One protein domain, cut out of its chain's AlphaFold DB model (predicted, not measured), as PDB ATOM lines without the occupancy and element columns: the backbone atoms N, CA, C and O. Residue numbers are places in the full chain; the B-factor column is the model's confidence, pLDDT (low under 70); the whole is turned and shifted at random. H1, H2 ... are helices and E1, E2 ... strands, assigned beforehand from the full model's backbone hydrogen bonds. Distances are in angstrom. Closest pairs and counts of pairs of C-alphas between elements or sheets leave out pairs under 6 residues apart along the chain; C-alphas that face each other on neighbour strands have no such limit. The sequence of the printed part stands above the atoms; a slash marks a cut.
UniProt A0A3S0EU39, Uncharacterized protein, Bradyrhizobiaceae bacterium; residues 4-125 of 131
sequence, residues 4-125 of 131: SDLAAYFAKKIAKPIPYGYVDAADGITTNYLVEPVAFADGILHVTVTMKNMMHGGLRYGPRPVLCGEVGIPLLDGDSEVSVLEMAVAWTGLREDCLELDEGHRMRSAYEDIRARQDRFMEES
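This is residues 4 to 125 of the 131 residues of an uncharacterized protein of Bradyrhizobiaceae bacterium (UniProt A0A3S0EU39). A twisted sheet of five strands curls round the helix H2, and the long helix H3 crosses H2 and packs on the edge strand E5. The short helix H1 is on the sheet's opposite face, and E4 lies far out at one end. The printed part has 122 residues with three named helices and five named strands; along the chain H1 comes first, then the strands E1 to E5, then H2 and H3; the class is mixed, helices and strands, and the sheet is branched, with E1 and E2, E2 and E3, E3 and E4, and E3 and E5 as its antiparallel neighbour pairs. The whole is compact, with a radius of gyration of the C-alphas of 14.4 A and spans of 43 by 32 by 23 A.

H1, residues 4 to 11, begins at C-alpha 4 (-13.548, -27.154, -25.055). E1 is residues 18 to 23, E2 residues 30 to 41, 31.9 A long, and E3 residues 44 to 56, 34.3 A. E4 is residues 59 to 61 and E5 residues 68 to 74. H2 is residues 81 to 92, and H3, residues 106 to 124, 27.1 A, ends at C-alpha 124 (-6.685, -45.437, -29.996).

E1 to E4 form a meander, each strand the antiparallel neighbour of the one before: N 20 and O 33 are 2.9 A apart, N 48 and O 36 2.8 A, N 59 and O 56 2.9 A. E5 pairs antiparallel with E3, N 47 and O 71 at 2.9 A. E2 bends by 56 degrees at residue 38, E3 by 57 degrees at residue 52. The closest C-alphas of H2 and E5, Gly 69 and Thr 92, are 5.2 A apart. H3 touches H2 with residues 107 to 115 alone, about perpendicular at 80 degrees, closest at C-alphas Met 87 and Ala 110, 4.9 A. H1 has a height over the sheet of 9.5 A. In H1, H2 and H3 every O i to N i+4 pair is within hydrogen-bond range.

C-alphas 59 and 124, the farthest apart, are 46.2 A apart. The printed part has no cut; the link from H2 to H3 is long. Residues 62 to 67, 93 to 94, 96 and 125 have pLDDT under 70.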
ATOM      1  N   SER A   4     -13.160 -28.158 -24.057       91.38
ATOM      2  CA  SER A   4     -13.548 -27.154 -25.055       91.38
ATOM      3  C   SER A   4     -13.286 -25.711 -24.615       91.38
ATOM      4  O   SER A   4     -12.883 -24.885 -25.433       91.38
ATOM      5  N   ASP A   5     -13.493 -25.394 -23.335       92.56
ATOM      6  CA  ASP A   5     -13.247 -24.048 -22.806       92.56
ATOM      7  C   ASP A   5     -11.744 -23.753 -22.790       92.56
ATOM      8  O   ASP A   5     -11.305 -22.661 -23.154       92.56
ATOM      9  N   LEU A   6     -10.952 -24.757 -22.412       92.19
ATOM     10  CA  LEU A   6      -9.501 -24.675 -22.370       92.19
ATOM     11  C   LEU A   6      -8.908 -24.589 -23.785       92.19
ATOM     12  O   LEU A   6      -8.031 -23.765 -24.043       92.19
ATOM     13  N   ALA A   7      -9.459 -25.344 -24.737       90.31
ATOM     14  CA  ALA A   7      -9.131 -25.216 -26.152       90.31
ATOM     15  C   ALA A   7      -9.425 -23.800 -26.671       90.31
ATOM     16  O   ALA A   7      -8.574 -23.183 -27.309       90.31
ATOM     17  N   ALA A   8     -10.591 -23.232 -26.342       92.06
ATOM     18  CA  ALA A   8     -10.937 -21.863 -26.719       92.06
ATOM     19  C   ALA A   8     -10.027 -20.813 -26.055       92.06
ATOM     20  O   ALA A   8      -9.744 -19.771 -26.655       92.06
ATOM     21  N   TYR A   9      -9.561 -21.068 -24.829       92.00
ATOM     22  CA  TYR A   9      -8.557 -20.240 -24.163       92.00
ATOM     23  C   TYR A   9      -7.236 -20.244 -24.938       92.00
ATOM     24  O   TYR A   9      -6.766 -19.179 -25.343       92.00
ATOM     25  N   PHE A  10      -6.674 -21.425 -25.210       90.94
ATOM     26  CA  PHE A  10      -5.392 -21.545 -25.900       90.94
ATOM     27  C   PHE A  10      -5.459 -21.128 -27.372       90.94
ATOM     28  O   PHE A  10      -4.513 -20.523 -27.868       90.94
ATOM     29  N   ALA A  11      -6.595 -21.313 -28.048       89.94
ATOM     30  CA  ALA A  11      -6.807 -20.818 -29.408       89.94
ATOM     31  C   ALA A  11      -6.627 -19.291 -29.508       89.94
ATOM     32  O   ALA A  11      -6.038 -18.783 -30.458       89.94
ATOM     33  N   LYS A  12      -7.051 -18.531 -28.485       91.00
ATOM     34  CA  LYS A  12      -6.840 -17.067 -28.409       91.00
ATOM     35  C   LYS A  12      -5.385 -16.673 -28.111       91.00
ATOM     36  O   LYS A  12      -5.029 -15.486 -28.188       91.00
ATOM     37  N   LYS A  13      -4.570 -17.652 -27.717       88.50
ATOM     38  CA  LYS A  13      -3.163 -17.536 -27.323       88.50
ATOM     39  C   LYS A  13      -2.213 -18.154 -28.352       88.50
ATOM     40  O   LYS A  13      -1.016 -18.164 -28.099       88.50
ATOM     41  N   ILE A  14      -2.716 -18.616 -29.499       88.62
ATOM     42  CA  ILE A  14      -1.860 -19.074 -30.596       88.62
ATOM     43  C   ILE A  14      -0.872 -17.963 -30.967       88.62
ATOM     44  O   ILE A  14      -1.261 -16.794 -31.074       88.62
ATOM     45  N   ALA A  15       0.399 -18.338 -31.109       80.88
ATOM     46  CA  ALA A  15       1.532 -17.445 -31.354       80.88
ATOM     47  C   ALA A  15       1.755 -16.371 -30.266       80.88
ATOM     48  O   ALA A  15       2.335 -15.310 -30.518       80.88
ATOM     49  N   LYS A  16       1.254 -16.601 -29.043       89.38
ATOM     50  CA  LYS A  16       1.503 -15.743 -27.877       89.38
ATOM     51  C   LYS A  16       2.194 -16.556 -26.785       89.38
ATOM     52  O   LYS A  16       1.532 -17.365 -26.135       89.38
ATOM     53  N   PRO A  17       3.488 -16.302 -26.530       91.38
ATOM     54  CA  PRO A  17       4.210 -16.977 -25.465       91.38
ATOM     55  C   PRO A  17       3.586 -16.723 -24.090       91.38
ATOM     56  O   PRO A  17       3.326 -15.578 -23.708       91.38
ATOM     57  N   ILE A  18       3.386 -17.797 -23.335       94.25
ATOM     58  CA  ILE A  18       2.901 -17.795 -21.957       94.25
ATOM     59  C   ILE A  18       4.111 -18.030 -21.043       94.25
ATOM     60  O   ILE A  18       4.731 -19.094 -21.121       94.25
ATOM     61  N   PRO A  19       4.497 -17.057 -20.199       93.06
ATOM     62  CA  PRO A  19       5.566 -17.255 -19.231       93.06
ATOM     63  C   PRO A  19       5.145 -18.271 -18.172       93.06
ATOM     64  O   PRO A  19       4.077 -18.138 -17.577       93.06
ATOM     65  N   TYR A  20       6.005 -19.247 -17.903       91.88
ATOM     66  CA  TYR A  20       5.803 -20.225 -16.842       91.88
ATOM     67  C   TYR A  20       7.094 -20.398 -16.043       91.88
ATOM     68  O   TYR A  20       8.143 -20.711 -16.602       91.88
ATOM     69  N   GLY A  21       7.023 -20.154 -14.736       89.69
ATOM     70  CA  GLY A  21       8.136 -20.345 -13.813       89.69
ATOM     71  C   GLY A  21       7.877 -21.563 -12.941       89.69
ATOM     72  O   GLY A  21       6.863 -21.612 -12.247       89.69
ATOM     73  N   TYR A  22       8.799 -22.515 -12.965       87.50
ATOM     74  CA  TYR A  22       8.802 -23.657 -12.062       87.50
ATOM     75  C   TYR A  22       9.916 -23.472 -11.035       87.50
ATOM     76  O   TYR A  22      11.040 -23.136 -11.402       87.50
ATOM     77  N   VAL A  23       9.594 -23.661  -9.758       86.75
ATOM     78  CA  VAL A  23      10.559 -23.611  -8.658       86.75
ATOM     79  C   VAL A  23      10.720 -25.026  -8.138       86.75
ATOM     80  O   VAL A  23       9.753 -25.601  -7.635       86.75
ATOM     81  N   ASP A  24      11.927 -25.563  -8.254       81.81
ATOM     82  CA  ASP A  24      12.271 -26.813  -7.601       81.81
ATOM     83  C   ASP A  24      12.417 -26.559  -6.096       81.81
ATOM     84  O   ASP A  24      13.136 -25.661  -5.651       81.81
ATOM     85  N   ALA A  25      11.653 -27.306  -5.303       77.62
ATOM     86  CA  ALA A  25      11.651 -27.178  -3.855       77.62
ATOM     87  C   ALA A  25      12.909 -27.783  -3.214       77.62
ATOM     88  O   ALA A  25      13.245 -27.402  -2.092       77.62
ATOM     89  N   ALA A  26      13.591 -28.709  -3.899       77.69
ATOM     90  CA  ALA A  26      14.761 -29.404  -3.380       77.69
ATOM     91  C   ALA A  26      15.988 -28.487  -3.306       77.69
ATOM     92  O   ALA A  26      16.714 -28.499  -2.311       77.69
ATOM     93  N   ASP A  27      16.204 -27.667  -4.334       79.50
ATOM     94  CA  ASP A  27      17.375 -26.795  -4.449       79.50
ATOM     95  C   ASP A  27      17.023 -25.300  -4.565       79.50
ATOM     96  O   ASP A  27      17.912 -24.444  -4.573       79.50
ATOM     97  N   GLY A  28      15.736 -24.949  -4.621       83.00
ATOM     98  CA  GLY A  28      15.272 -23.571  -4.766       83.00
ATOM     99  C   GLY A  28      15.578 -22.960  -6.134       83.00
ATOM    100  O   GLY A  28      15.528 -21.732  -6.275       83.00
ATOM    101  N   ILE A  29      15.940 -23.765  -7.139       85.50
ATOM    102  CA  ILE A  29      16.189 -23.288  -8.495       85.50
ATOM    103  C   ILE A  29      14.855 -22.975  -9.167       85.50
ATOM    104  O   ILE A  29      13.967 -23.810  -9.312       85.50
ATOM    105  N   THR A  30      14.720 -21.736  -9.627       88.38
ATOM    106  CA  THR A  30      13.623 -21.318 -10.496       88.38
ATOM    107  C   THR A  30      14.032 -21.478 -11.950       88.38
ATOM    108  O   THR A  30      14.911 -20.758 -12.424       88.38
ATOM    109  N   THR A  31      13.362 -22.361 -12.679       87.31
ATOM    110  CA  THR A  31      13.504 -22.503 -14.128       87.31
ATOM    111  C   THR A  31      12.356 -21.790 -14.830       87.31
ATOM    112  O   THR A  31      11.183 -22.069 -14.584       87.31
ATOM    113  N   ASN A  32      12.691 -20.843 -15.707       89.31
ATOM    114  CA  ASN A  32      11.716 -20.039 -16.434       89.31
ATOM    115  C   ASN A  32      11.584 -20.512 -17.878       89.31
ATOM    116  O   ASN A  32      12.565 -20.543 -18.627       89.31
ATOM    117  N   TYR A  33      10.350 -20.779 -18.279       90.88
ATOM    118  CA  TYR A  33       9.953 -21.238 -19.599       90.88
ATOM    119  C   TYR A  33       9.047 -20.214 -20.285       90.88
ATOM    120  O   TYR A  33       8.336 -19.441 -19.639       90.88
ATOM    121  N   LEU A  34       9.057 -20.227 -21.613       92.50
ATOM    122  CA  LEU A  34       7.961 -19.722 -22.428       92.50
ATOM    123  C   LEU A  34       7.267 -20.908 -23.089       92.50
ATOM    124  O   LEU A  34       7.928 -21.695 -23.761       92.50
ATOM    125  N   VAL A  35       5.954 -21.006 -22.911       93.25
ATOM    126  CA  VAL A  35       5.108 -22.002 -23.570       93.25
ATOM    127  C   VAL A  35       4.264 -21.285 -24.611       93.25
ATOM    128  O   VAL A  35       3.468 -20.411 -24.276       93.25
ATOM    129  N   GLU A  36       4.455 -21.614 -25.877       94.00
ATOM    130  CA  GLU A  36       3.775 -20.976 -26.996       94.00
ATOM    131  C   GLU A  36       2.816 -21.968 -27.656       94.00
ATOM    132  O   GLU A  36       3.264 -22.940 -28.260       94.00
ATOM    133  N   PRO A  37       1.493 -21.754 -27.558       93.38
ATOM    134  CA  PRO A  37       0.529 -22.513 -28.340       93.38
ATOM    135  C   PRO A  37       0.722 -22.252 -29.833       93.38
ATOM    136  O   PRO A  37       0.729 -21.101 -30.271       93.38
ATOM    137  N   VAL A  38       0.838 -23.318 -30.619       93.81
ATOM    138  CA  VAL A  38       1.057 -23.247 -32.072       93.81
ATOM    139  C   VAL A  38      -0.204 -23.642 -32.827       93.81
ATOM    140  O   VAL A  38      -0.590 -22.978 -33.787       93.81
ATOM    141  N   ALA A  39      -0.879 -24.697 -32.376       92.44
ATOM    142  CA  ALA A  39      -2.089 -25.196 -33.013       92.44
ATOM    143  C   ALA A  39      -2.977 -25.945 -32.015       92.44
ATOM    144  O   ALA A  39      -2.516 -26.420 -30.979       92.44
ATOM    145  N   PHE A  40      -4.254 -26.080 -32.359       90.44
ATOM    146  CA  PHE A  40      -5.169 -27.006 -31.701       90.44
ATOM    147  C   PHE A  40      -5.929 -27.782 -32.775       90.44
ATOM    148  O   PHE A  40      -6.637 -27.176 -33.580       90.44
ATOM    149  N   ALA A  41      -5.757 -29.101 -32.799       87.69
ATOM    150  CA  ALA A  41      -6.370 -29.994 -33.777       87.69
ATOM    151  C   ALA A  41      -6.700 -31.330 -33.111       87.69
ATOM    152  O   ALA A  41      -5.940 -31.801 -32.273       87.69
ATOM    153  N   ASP A  42      -7.851 -31.915 -33.449       87.25
ATOM    154  CA  ASP A  42      -8.250 -33.259 -33.005       87.25
ATOM    155  C   ASP A  42      -8.180 -33.485 -31.480       87.25
ATOM    156  O   ASP A  42      -7.853 -34.566 -31.000       87.25
ATOM    157  N   GLY A  43      -8.480 -32.447 -30.688       88.06
ATOM    158  CA  GLY A  43      -8.412 -32.512 -29.221       88.06
ATOM    159  C   GLY A  43      -7.002 -32.366 -28.636       88.06
ATOM    160  O   GLY A  43      -6.845 -32.376 -27.413       88.06
ATOM    161  N   ILE A  44      -5.990 -32.180 -29.483       92.81
ATOM    162  CA  ILE A  44      -4.586 -32.016 -29.111       92.81
ATOM    163  C   ILE A  44      -4.182 -30.551 -29.233       92.81
ATOM    164  O   ILE A  44      -4.308 -29.918 -30.283       92.81
ATOM    165  N   LEU A  45      -3.639 -30.017 -28.144       94.06
ATOM    166  CA  LEU A  45      -2.956 -28.735 -28.135       94.06
ATOM    167  C   LEU A  45      -1.478 -28.930 -28.479       94.06
ATOM    168  O   LEU A  45      -0.747 -29.546 -27.711       94.06
ATOM    169  N   HIS A  46      -1.025 -28.369 -29.591       93.62
ATOM    170  CA  HIS A  46       0.390 -28.326 -29.946       93.62
ATOM    171  C   HIS A  46       1.025 -27.071 -29.363       93.62
ATOM    172  O   HIS A  46       0.551 -25.956 -29.612       93.62
ATOM    173  N   VAL A  47       2.103 -27.246 -28.608       93.75
ATOM    174  CA  VAL A  47       2.848 -26.145 -27.998       93.75
ATOM    175  C   VAL A  47       4.343 -26.290 -28.247       93.75
ATOM    176  O   VAL A  47       4.877 -27.398 -28.256       93.75
ATOM    177  N   THR A  48       5.019 -25.156 -28.382       92.00
ATOM    178  CA  THR A  48       6.476 -25.052 -28.346       92.00
ATOM    179  C   THR A  48       6.895 -24.558 -26.968       92.00
ATOM    180  O   THR A  48       6.403 -23.541 -26.481       92.00
ATOM    181  N   VAL A  49       7.819 -25.260 -26.325       91.75
ATOM    182  CA  VAL A  49       8.355 -24.903 -25.010       91.75
ATOM    183  C   VAL A  49       9.790 -24.441 -25.170       91.75
ATOM    184  O   VAL A  49      10.599 -25.107 -25.803       91.75
ATOM    185  N   THR A  50      10.100 -23.286 -24.591       89.94
ATOM    186  CA  THR A  50      11.399 -22.618 -24.674       89.94
ATOM    187  C   THR A  50      11.925 -22.337 -23.269       89.94
ATOM    188  O   THR A  50      11.381 -21.474 -22.578       89.94
ATOM    189  N   MET A  51      13.013 -22.982 -22.839       88.62
ATOM    190  CA  MET A  51      13.674 -22.623 -21.574       88.62
ATOM    191  C   MET A  51      14.452 -21.305 -21.732       88.62
ATOM    192  O   MET A  51      15.328 -21.184 -22.588       88.62
ATOM    193  N   LYS A  52      14.150 -20.295 -20.906       86.56
ATOM    194  CA  LYS A  52      14.775 -18.961 -20.975       86.56
ATOM    195  C   LYS A  52      15.975 -18.797 -20.058       86.56
ATOM    196  O   LYS A  52      16.970 -18.190 -20.461       86.56
ATOM    197  N   ASN A  53      15.851 -19.224 -18.807       85.19
ATOM    198  CA  ASN A  53      16.915 -19.128 -17.814       85.19
ATOM    199  C   ASN A  53      16.606 -19.987 -16.580       85.19
ATOM    200  O   ASN A  53      15.471 -20.413 -16.377       85.19
ATOM    201  N   MET A  54      17.633 -20.169 -15.753       86.31
ATOM    202  CA  MET A  54      17.524 -20.645 -14.377       86.31
ATOM    203  C   MET A  54      18.019 -19.572 -13.417       86.31
ATOM    204  O   MET A  54      18.963 -18.839 -13.734       86.31
ATOM    205  N   MET A  55      17.405 -19.501 -12.240       86.62
ATOM    206  CA  MET A  55      17.774 -18.588 -11.165       86.62
ATOM    207  C   MET A  55      17.876 -19.334  -9.833       86.62
ATOM    208  O   MET A  55      17.027 -20.166  -9.548       86.62
ATOM    209  N   HIS A  56      18.849 -18.991  -8.993       86.00
ATOM    210  CA  HIS A  56      18.916 -19.423  -7.590       86.00
ATOM    211  C   HIS A  56      19.354 -18.243  -6.732       86.00
ATOM    212  O   HIS A  56      20.319 -17.557  -7.067       86.00
ATOM    213  N   GLY A  57      18.610 -17.947  -5.665       80.56
ATOM    214  CA  GLY A  57      18.912 -16.805  -4.793       80.56
ATOM    215  C   GLY A  57      19.014 -15.457  -5.527       80.56
ATOM    216  O   GLY A  57      19.782 -14.592  -5.121       80.56
ATOM    217  N   GLY A  58      18.293 -15.285  -6.643       77.69
ATOM    218  CA  GLY A  58      18.346 -14.081  -7.485       77.69
ATOM    219  C   GLY A  58      19.509 -14.023  -8.488       77.69
ATOM    220  O   GLY A  58      19.557 -13.103  -9.304       77.69
ATOM    221  N   LEU A  59      20.418 -15.003  -8.488       81.44
ATOM    222  CA  LEU A  59      21.495 -15.118  -9.473       81.44
ATOM    223  C   LEU A  59      21.033 -15.923 -10.686       81.44
ATOM    224  O   LEU A  59      20.535 -17.038 -10.549       81.44
ATOM    225  N   ARG A  60      21.229 -15.368 -11.886       80.50
ATOM    226  CA  ARG A  60      20.925 -16.036 -13.158       80.50
ATOM    227  C   ARG A  60      22.073 -16.959 -13.567       80.50
ATOM    228  O   ARG A  60      23.189 -16.492 -13.788       80.50
ATOM    229  N   TYR A  61      21.784 -18.240 -13.781       73.31
ATOM    230  CA  TYR A  61      22.756 -19.178 -14.341       73.31
ATOM    231  C   TYR A  61      22.787 -19.103 -15.867       73.31
ATOM    232  O   TYR A  61      21.892 -19.642 -16.511       73.31
ATOM    233  N   GLY A  62      23.844 -18.470 -16.400       60.34
ATOM    234  CA  GLY A  62      24.417 -18.612 -17.752       60.34
ATOM    235  C   GLY A  62      23.497 -18.467 -18.986       60.34
ATOM    236  O   GLY A  62      22.274 -18.557 -18.907       60.34
ATOM    237  N   PRO A  63      24.063 -18.264 -20.190       50.66
ATOM    238  CA  PRO A  63      23.343 -18.489 -21.437       50.66
ATOM    239  C   PRO A  63      23.300 -20.002 -21.687       50.66
ATOM    240  O   PRO A  63      24.136 -20.547 -22.402       50.66
ATOM    241  N   ARG A  64      22.377 -20.717 -21.032       56.44
ATOM    242  CA  ARG A  64      22.141 -22.121 -21.395       56.44
ATOM    243  C   ARG A  64      21.560 -22.180 -22.814       56.44
ATOM    244  O   ARG A  64      20.850 -21.243 -23.198       56.44
ATOM    245  N   PRO A  65      21.852 -23.237 -23.595       55.09
ATOM    246  CA  PRO A  65      21.153 -23.470 -24.847       55.09
ATOM    247  C   PRO A  65      19.653 -23.402 -24.574       55.09
ATOM    248  O   PRO A  65      19.149 -23.984 -23.611       55.09
ATOM    249  N   VAL A  66      18.968 -22.609 -25.387       65.94
ATOM    250  CA  VAL A  66      17.517 -22.519 -25.354       65.94
ATOM    251  C   VAL A  66      17.009 -23.881 -25.790       65.94
ATOM    252  O   VAL A  66      17.068 -24.215 -26.971       65.94
ATOM    253  N   LEU A  67      16.575 -24.692 -24.829       66.75
ATOM    254  CA  LEU A  67      15.889 -25.926 -25.153       66.75
ATOM    255  C   LEU A  67      14.554 -25.538 -25.783       66.75
ATOM    256  O   LEU A  67      13.772 -24.821 -25.155       66.75
ATOM    257  N   CYS A  68      14.352 -25.973 -27.022       75.06
ATOM    258  CA  CYS A  68      13.119 -25.809 -27.767       75.06
ATOM    259  C   CYS A  68      12.555 -27.205 -28.024       75.06
ATOM    260  O   CYS A  68      13.230 -28.024 -28.647       75.06
ATOM    261  N   GLY A  69      11.360 -27.485 -27.515       81.25
ATOM    262  CA  GLY A  69      10.672 -28.750 -27.743       81.25
ATOM    263  C   GLY A  69       9.234 -28.511 -28.163       81.25
ATOM    264  O   GLY A  69       8.582 -27.610 -27.638       81.25
ATOM    265  N   GLU A  70       8.741 -29.317 -29.095       87.31
ATOM    266  CA  GLU A  70       7.325 -29.350 -29.452       87.31
ATOM    267  C   GLU A  70       6.640 -30.516 -28.743       87.31
ATOM    268  O   GLU A  70       7.192 -31.612 -28.634       87.31
ATOM    269  N   VAL A  71       5.432 -30.278 -28.244       90.81
ATOM    270  CA  VAL A  71       4.622 -31.306 -27.591       90.81
ATOM    271  C   VAL A  71       3.154 -31.128 -27.937       90.81
ATOM    272  O   VAL A  71       2.621 -30.020 -27.921       90.81
ATOM    273  N   GLY A  72       2.504 -32.245 -28.262       93.44
ATOM    274  CA  GLY A  72       1.052 -32.341 -28.316       93.44
ATOM    275  C   GLY A  72       0.501 -32.680 -26.935       93.44
ATOM    276  O   GLY A  72       1.024 -33.559 -26.259       93.44
ATOM    277  N   ILE A  73      -0.550 -31.999 -26.498       94.56
ATOM    278  CA  ILE A  73      -1.184 -32.227 -25.201       94.56
ATOM    279  C   ILE A  73      -2.663 -32.528 -25.433       94.56
ATOM    280  O   ILE A  73      -3.424 -31.605 -25.737       94.56
ATOM    281  N   PRO A  74      -3.086 -33.799 -25.308       95.25
ATOM    282  CA  PRO A  74      -4.499 -34.151 -25.321       95.25
ATOM    283  C   PRO A  74      -5.211 -33.482 -24.139       95.25
ATOM    284  O   PRO A  74      -4.893 -33.754 -22.974       95.25
ATOM    285  N   LEU A  75      -6.149 -32.580 -24.439       94.25
ATOM    286  CA  LEU A  75      -6.905 -31.853 -23.419       94.25
ATOM    287  C   LEU A  75      -8.066 -32.705 -22.914       94.25
ATOM    288  O   LEU A  75      -8.854 -33.227 -23.703       94.25
ATOM    289  N   LEU A  76      -8.206 -32.797 -21.595       94.56
ATOM    290  CA  LEU A  76      -9.253 -33.566 -20.934       94.56
ATOM    291  C   LEU A  76     -10.143 -32.671 -20.069       94.56
ATOM    292  O   LEU A  76      -9.747 -31.611 -19.577       94.56
ATOM    293  N   ASP A  77     -11.381 -33.117 -19.866       94.75
ATOM    294  CA  ASP A  77     -12.285 -32.485 -18.911       94.75
ATOM    295  C   ASP A  77     -11.679 -32.543 -17.503       94.75
ATOM    296  O   ASP A  77     -11.256 -33.594 -17.031       94.75
ATOM    297  N   GLY A  78     -11.669 -31.399 -16.820       93.94
ATOM    298  CA  GLY A  78     -11.048 -31.259 -15.503       93.94
ATOM    299  C   GLY A  78      -9.675 -30.592 -15.534       93.94
ATOM    300  O   GLY A  78      -9.284 -30.040 -14.508       93.94
ATOM    301  N   ASP A  79      -9.019 -30.521 -16.697       95.38
ATOM    302  CA  ASP A  79      -7.744 -29.818 -16.835       95.38
ATOM    303  C   ASP A  79      -7.851 -28.334 -16.459       95.38
ATOM    304  O   ASP A  79      -8.913 -27.694 -16.517       95.38
ATOM    305  N   SER A  80      -6.702 -27.786 -16.080       95.38
ATOM    306  CA  SER A  80      -6.485 -26.370 -15.819       95.38
ATOM    307  C   SER A  80      -5.399 -25.833 -16.748       95.38
ATOM    308  O   SER A  80      -4.604 -26.590 -17.299       95.38
ATOM    309  N   GLU A  81      -5.322 -24.510 -16.892       94.50
ATOM    310  CA  GLU A  81      -4.207 -23.880 -17.607       94.50
ATOM    311  C   GLU A  81      -2.858 -24.321 -17.026       94.50
ATOM    312  O   GLU A  81      -1.972 -24.736 -17.767       94.50
ATOM    313  N   VAL A  82      -2.724 -24.293 -15.698       94.56
ATOM    314  CA  VAL A  82      -1.463 -24.607 -15.021       94.56
ATOM    315  C   VAL A  82      -1.050 -26.059 -15.259       94.56
ATOM    316  O   VAL A  82       0.108 -26.299 -15.578       94.56
ATOM    317  N   SER A  83      -1.981 -27.015 -15.179       95.31
ATOM    318  CA  SER A  83      -1.660 -28.426 -15.431       95.31
ATOM    319  C   SER A  83      -1.219 -28.672 -16.876       95.31
ATOM    320  O   SER A  83      -0.327 -29.480 -17.112       95.31
ATOM    321  N   VAL A  84      -1.779 -27.948 -17.853       95.19
ATOM    322  CA  VAL A  84      -1.337 -28.041 -19.254       95.19
ATOM    323  C   VAL A  84       0.065 -27.466 -19.445       95.19
ATOM    324  O   VAL A  84       0.885 -28.092 -20.113       95.19
ATOM    325  N   LEU A  85       0.374 -26.316 -18.838       94.94
ATOM    326  CA  LEU A  85       1.728 -25.746 -18.880       94.94
ATOM    327  C   LEU A  85       2.755 -26.692 -18.241       94.94
ATOM    328  O   LEU A  85       3.865 -26.841 -18.745       94.94
ATOM    329  N   GLU A  86       2.364 -27.370 -17.167       94.81
ATOM    330  CA  GLU A  86       3.197 -28.343 -16.461       94.81
ATOM    331  C   GLU A  86       3.476 -29.583 -17.284       94.81
ATOM    332  O   GLU A  86       4.631 -29.971 -17.411       94.81
ATOM    333  N   MET A  87       2.445 -30.156 -17.902       95.56
ATOM    334  CA  MET A  87       2.609 -31.266 -18.837       95.56
ATOM    335  C   MET A  87       3.522 -30.882 -20.007       95.56
ATOM    336  O   MET A  87       4.390 -31.667 -20.389       95.56
ATOM    337  N   ALA A  88       3.371 -29.667 -20.546       94.12
ATOM    338  CA  ALA A  88       4.213 -29.174 -21.632       94.12
ATOM    339  C   ALA A  88       5.698 -29.171 -21.238       94.12
ATOM    340  O   ALA A  88       6.552 -29.692 -21.961       94.12
ATOM    341  N   VAL A  89       6.000 -28.586 -20.078       92.31
ATOM    342  CA  VAL A  89       7.361 -28.460 -19.549       92.31
ATOM    343  C   VAL A  89       7.929 -29.812 -19.136       92.31
ATOM    344  O   VAL A  89       9.065 -30.113 -19.487       92.31
ATOM    345  N   ALA A  90       7.150 -30.647 -18.454       92.00
ATOM    346  CA  ALA A  90       7.588 -31.962 -18.006       92.00
ATOM    347  C   ALA A  90       7.946 -32.880 -19.189       92.00
ATOM    348  O   ALA A  90       8.944 -33.595 -19.143       92.00
ATOM    349  N   TRP A  91       7.183 -32.822 -20.288       91.75
ATOM    350  CA  TRP A  91       7.455 -33.634 -21.479       91.75
ATOM    351  C   TRP A  91       8.665 -33.169 -22.291       91.75
ATOM    352  O   TRP A  91       9.403 -33.991 -22.830       91.75
ATOM    353  N   THR A  92       8.844 -31.854 -22.435       84.31
ATOM    354  CA  THR A  92       9.870 -31.279 -23.321       84.31
ATOM    355  C   THR A  92      11.160 -30.951 -22.586       84.31
ATOM    356  O   THR A  92      12.235 -31.241 -23.093       84.31
ATOM    357  N   GLY A  93      11.044 -30.331 -21.411       69.06
ATOM    358  CA  GLY A  93      12.128 -29.714 -20.656       69.06
ATOM    359  C   GLY A  93      12.886 -30.657 -19.738       69.06
ATOM    360  O   GLY A  93      14.074 -30.449 -19.526       69.06
ATOM    361  N   LEU A  94      12.193 -31.657 -19.189       65.06
ATOM    362  CA  LEU A  94      12.650 -32.422 -18.026       65.06
ATOM    363  C   LEU A  94      12.412 -33.932 -18.175       65.06
ATOM    364  O   LEU A  94      12.389 -34.638 -17.181       65.06
ATOM    365  N   ARG A  95      12.184 -34.455 -19.385       70.31
ATOM    366  CA  ARG A  95      11.675 -35.826 -19.592       70.31
ATOM    367  C   ARG A  95      12.441 -36.920 -18.838       70.31
ATOM    368  O   ARG A  95      11.817 -37.802 -18.253       70.31
ATOM    369  N   GLU A  96      13.766 -36.887 -18.908       67.25
ATOM    370  CA  GLU A  96      14.633 -37.861 -18.233       67.25
ATOM    371  C   GLU A  96      14.722 -37.544 -16.732       67.25
ATOM    372  O   GLU A  96      14.482 -38.423 -15.907       67.25
ATOM    373  N   ASP A  97      14.901 -36.265 -16.394       75.31
ATOM    374  CA  ASP A  97      14.984 -35.758 -15.020       75.31
ATOM    375  C   ASP A  97      13.704 -36.031 -14.204       75.31
ATOM    376  O   ASP A  97      13.762 -36.316 -13.013       75.31
ATOM    377  N   CYS A  98      12.521 -36.001 -14.827       80.69
ATOM    378  CA  CYS A  98      11.234 -36.179 -14.155       80.69
ATOM    379  C   CYS A  98      11.062 -37.565 -13.531       80.69
ATOM    380  O   CYS A  98      10.306 -37.699 -12.569       80.69
ATOM    381  N   LEU A  99      11.735 -38.585 -14.067       80.94
ATOM    382  CA  LEU A  99      11.711 -39.937 -13.508       80.94
ATOM    383  C   LEU A  99      12.614 -40.078 -12.276       80.94
ATOM    384  O   LEU A  99      12.411 -41.000 -11.489       80.94
ATOM    385  N   GLU A 100      13.575 -39.170 -12.102       84.81
ATOM    386  CA  GLU A 100      14.467 -39.126 -10.938       84.81
ATOM    387  C   GLU A 100      13.847 -38.369  -9.753       84.81
ATOM    388  O   GLU A 100      14.322 -38.487  -8.625       84.81
ATOM    389  N   LEU A 101      12.767 -37.619  -9.990       84.44
ATOM    390  CA  LEU A 101      12.044 -36.873  -8.961       84.44
ATOM    391  C   LEU A 101      11.198 -37.805  -8.077       84.44
ATOM    392  O   LEU A 101      10.718 -38.852  -8.518       84.44
ATOM    393  N   ASP A 102      10.953 -37.394  -6.833       85.81
ATOM    394  CA  ASP A 102      10.129 -38.148  -5.880       85.81
ATOM    395  C   ASP A 102       8.684 -38.358  -6.378       85.81
ATOM    396  O   ASP A 102       8.133 -37.535  -7.106       85.81
ATOM    397  N   GLU A 103       8.015 -39.427  -5.933       83.12
ATOM    398  CA  GLU A 103       6.633 -39.760  -6.344       83.12
ATOM    399  C   GLU A 103       5.598 -38.671  -6.004       83.12
ATOM    400  O   GLU A 103       4.581 -38.541  -6.679       83.12
ATOM    401  N   GLY A 104       5.858 -37.851  -4.982       84.12
ATOM    402  CA  GLY A 104       5.020 -36.697  -4.636       84.12
ATOM    403  C   GLY A 104       5.348 -35.427  -5.425       84.12
ATOM    404  O   GLY A 104       4.735 -34.381  -5.196       84.12
ATOM    405  N   HIS A 105       6.344 -35.477  -6.309       87.56
ATOM    406  CA  HIS A 105       6.844 -34.303  -6.995       87.56
ATOM    407  C   HIS A 105       5.939 -33.914  -8.167       87.56
ATOM    408  O   HIS A 105       5.699 -34.681  -9.099       87.56
ATOM    409  N   ARG A 106       5.488 -32.657  -8.172       89.12
ATOM    410  CA  ARG A 106       4.492 -32.152  -9.127       89.12
ATOM    411  C   ARG A 106       4.876 -32.343 -10.597       89.12
ATOM    412  O   ARG A 106       4.018 -32.682 -11.405       89.12
ATOM    413  N   MET A 107       6.147 -32.135 -10.955       90.88
ATOM    414  CA  MET A 107       6.601 -32.336 -12.342       90.88
ATOM    415  C   MET A 107       6.634 -33.811 -12.736       90.88
ATOM    416  O   MET A 107       6.390 -34.122 -13.896       90.88
ATOM    417  N   ARG A 108       6.865 -34.719 -11.779       91.81
ATOM    418  CA  ARG A 108       6.772 -36.155 -12.039       91.81
ATOM    419  C   ARG A 108       5.330 -36.552 -12.315       91.81
ATOM    420  O   ARG A 108       5.077 -37.184 -13.330       91.81
ATOM    421  N   SER A 109       4.385 -36.089 -11.495       92.88
ATOM    422  CA  SER A 109       2.957 -36.330 -11.743       92.88
ATOM    423  C   SER A 109       2.514 -35.773 -13.101       92.88
ATOM    424  O   SER A 109       1.854 -36.469 -13.864       92.88
ATOM    425  N   ALA A 110       2.941 -34.554 -13.455       94.62
ATOM    426  CA  ALA A 110       2.640 -33.970 -14.762       94.62
ATOM    427  C   ALA A 110       3.250 -34.776 -15.922       94.62
ATOM    428  O   ALA A 110       2.597 -34.942 -16.951       94.62
ATOM    429  N   TYR A 111       4.474 -35.292 -15.762       94.50
ATOM    430  CA  TYR A 111       5.121 -36.169 -16.740       94.50
ATOM    431  C   TYR A 111       4.371 -37.497 -16.918       94.50
ATOM    432  O   TYR A 111       4.130 -37.938 -18.042       94.50
ATOM    433  N   GLU A 112       3.992 -38.135 -15.816       94.19
ATOM    434  CA  GLU A 112       3.248 -39.394 -15.824       94.19
ATOM    435  C   GLU A 112       1.863 -39.215 -16.467       94.19
ATOM    436  O   GLU A 112       1.469 -40.031 -17.305       94.19
ATOM    437  N   ASP A 113       1.178 -38.105 -16.175       94.94
ATOM    438  CA  ASP A 113      -0.107 -37.754 -16.781       94.94
ATOM    439  C   ASP A 113      -0.003 -37.594 -18.301       94.94
ATOM    440  O   ASP A 113      -0.770 -38.210 -19.046       94.94
ATOM    441  N   ILE A 114       0.940 -36.778 -18.790       94.31
ATOM    442  CA  ILE A 114       1.089 -36.569 -20.236       94.31
ATOM    443  C   ILE A 114       1.538 -37.851 -20.939       94.31
ATOM    444  O   ILE A 114       1.037 -38.148 -22.021       94.31
ATOM    445  N   ARG A 115       2.400 -38.659 -20.310       92.75
ATOM    446  CA  ARG A 115       2.813 -39.960 -20.841       92.75
ATOM    447  C   ARG A 115       1.623 -40.903 -20.995       92.75
ATOM    448  O   ARG A 115       1.410 -41.423 -22.083       92.75
ATOM    449  N   ALA A 116       0.806 -41.058 -19.954       93.31
ATOM    450  CA  ALA A 116      -0.377 -41.914 -20.004       93.31
ATOM    451  C   ALA A 116      -1.382 -41.460 -21.080       93.31
ATOM    452  O   ALA A 116      -2.022 -42.289 -21.728       93.31
ATOM    453  N   ARG A 117      -1.518 -40.145 -21.295       93.31
ATOM    454  CA  ARG A 117      -2.372 -39.588 -22.359       93.31
ATOM    455  C   ARG A 117      -1.817 -39.873 -23.753       93.31
ATOM    456  O   ARG A 117      -2.589 -40.223 -24.639       93.31
ATOM    457  N   GLN A 118      -0.506 -39.729 -23.939       88.56
ATOM    458  CA  GLN A 118       0.169 -40.034 -25.200       88.56
ATOM    459  C   GLN A 118       0.055 -41.520 -25.551       88.56
ATOM    460  O   GLN A 118      -0.290 -41.854 -26.683       88.56
ATOM    461  N   ASP A 119       0.255 -42.401 -24.569       88.38
ATOM    462  CA  ASP A 119       0.139 -43.850 -24.749       88.38
ATOM    463  C   ASP A 119      -1.292 -44.237 -25.174       88.38
ATOM    464  O   ASP A 119      -1.471 -44.920 -26.182       88.38
ATOM    465  N   ARG A 120      -2.325 -43.708 -24.498       86.94
ATOM    466  CA  ARG A 120      -3.734 -43.929 -24.891       86.94
ATOM    467  C   ARG A 120      -4.045 -43.418 -26.291       86.94
ATOM    468  O   ARG A 120      -4.712 -44.101 -27.060       86.94
ATOM    469  N   PHE A 121      -3.555 -42.228 -26.635       80.88
ATOM    470  CA  PHE A 121      -3.789 -41.659 -27.959       80.88
ATOM    471  C   PHE A 121      -3.162 -42.520 -29.066       80.88
ATOM    472  O   PHE A 121      -3.776 -42.724 -30.113       80.88
ATOM    473  N   MET A 122      -1.968 -43.071 -28.826       77.12
ATOM    474  CA  MET A 122      -1.294 -43.993 -29.748       77.12
ATOM    475  C   MET A 122      -2.032 -45.333 -29.888       77.12
ATOM    476  O   MET A 122      -2.109 -45.869 -30.993       77.12
ATOM    477  N   GLU A 123      -2.594 -45.865 -28.800       79.19
ATOM    478  CA  GLU A 123      -3.403 -47.094 -28.823       79.19
ATOM    479  C   GLU A 123      -4.735 -46.906 -29.567       79.19
ATOM    480  O   GLU A 123      -5.147 -47.772 -30.340       79.19
ATOM    481  N   GLU A 124      -5.395 -45.763 -29.373       73.62
ATOM    482  CA  GLU A 124      -6.685 -45.437 -29.996       73.62
ATOM    483  C   GLU A 124      -6.546 -44.973 -31.459       73.62
ATOM    484  O   GLU A 124      -7.503 -45.059 -32.231       73.62
ATOM    485  N   SER A 125      -5.348 -44.542 -31.871       60.75
ATOM    486  CA  SER A 125      -5.025 -44.106 -33.236       60.75
ATOM    487  C   SER A 125      -3.858 -44.914 -33.835       60.75
ATOM    488  O   SER A 125      -2.769 -44.366 -34.031       60.75
TER     489      SER A 125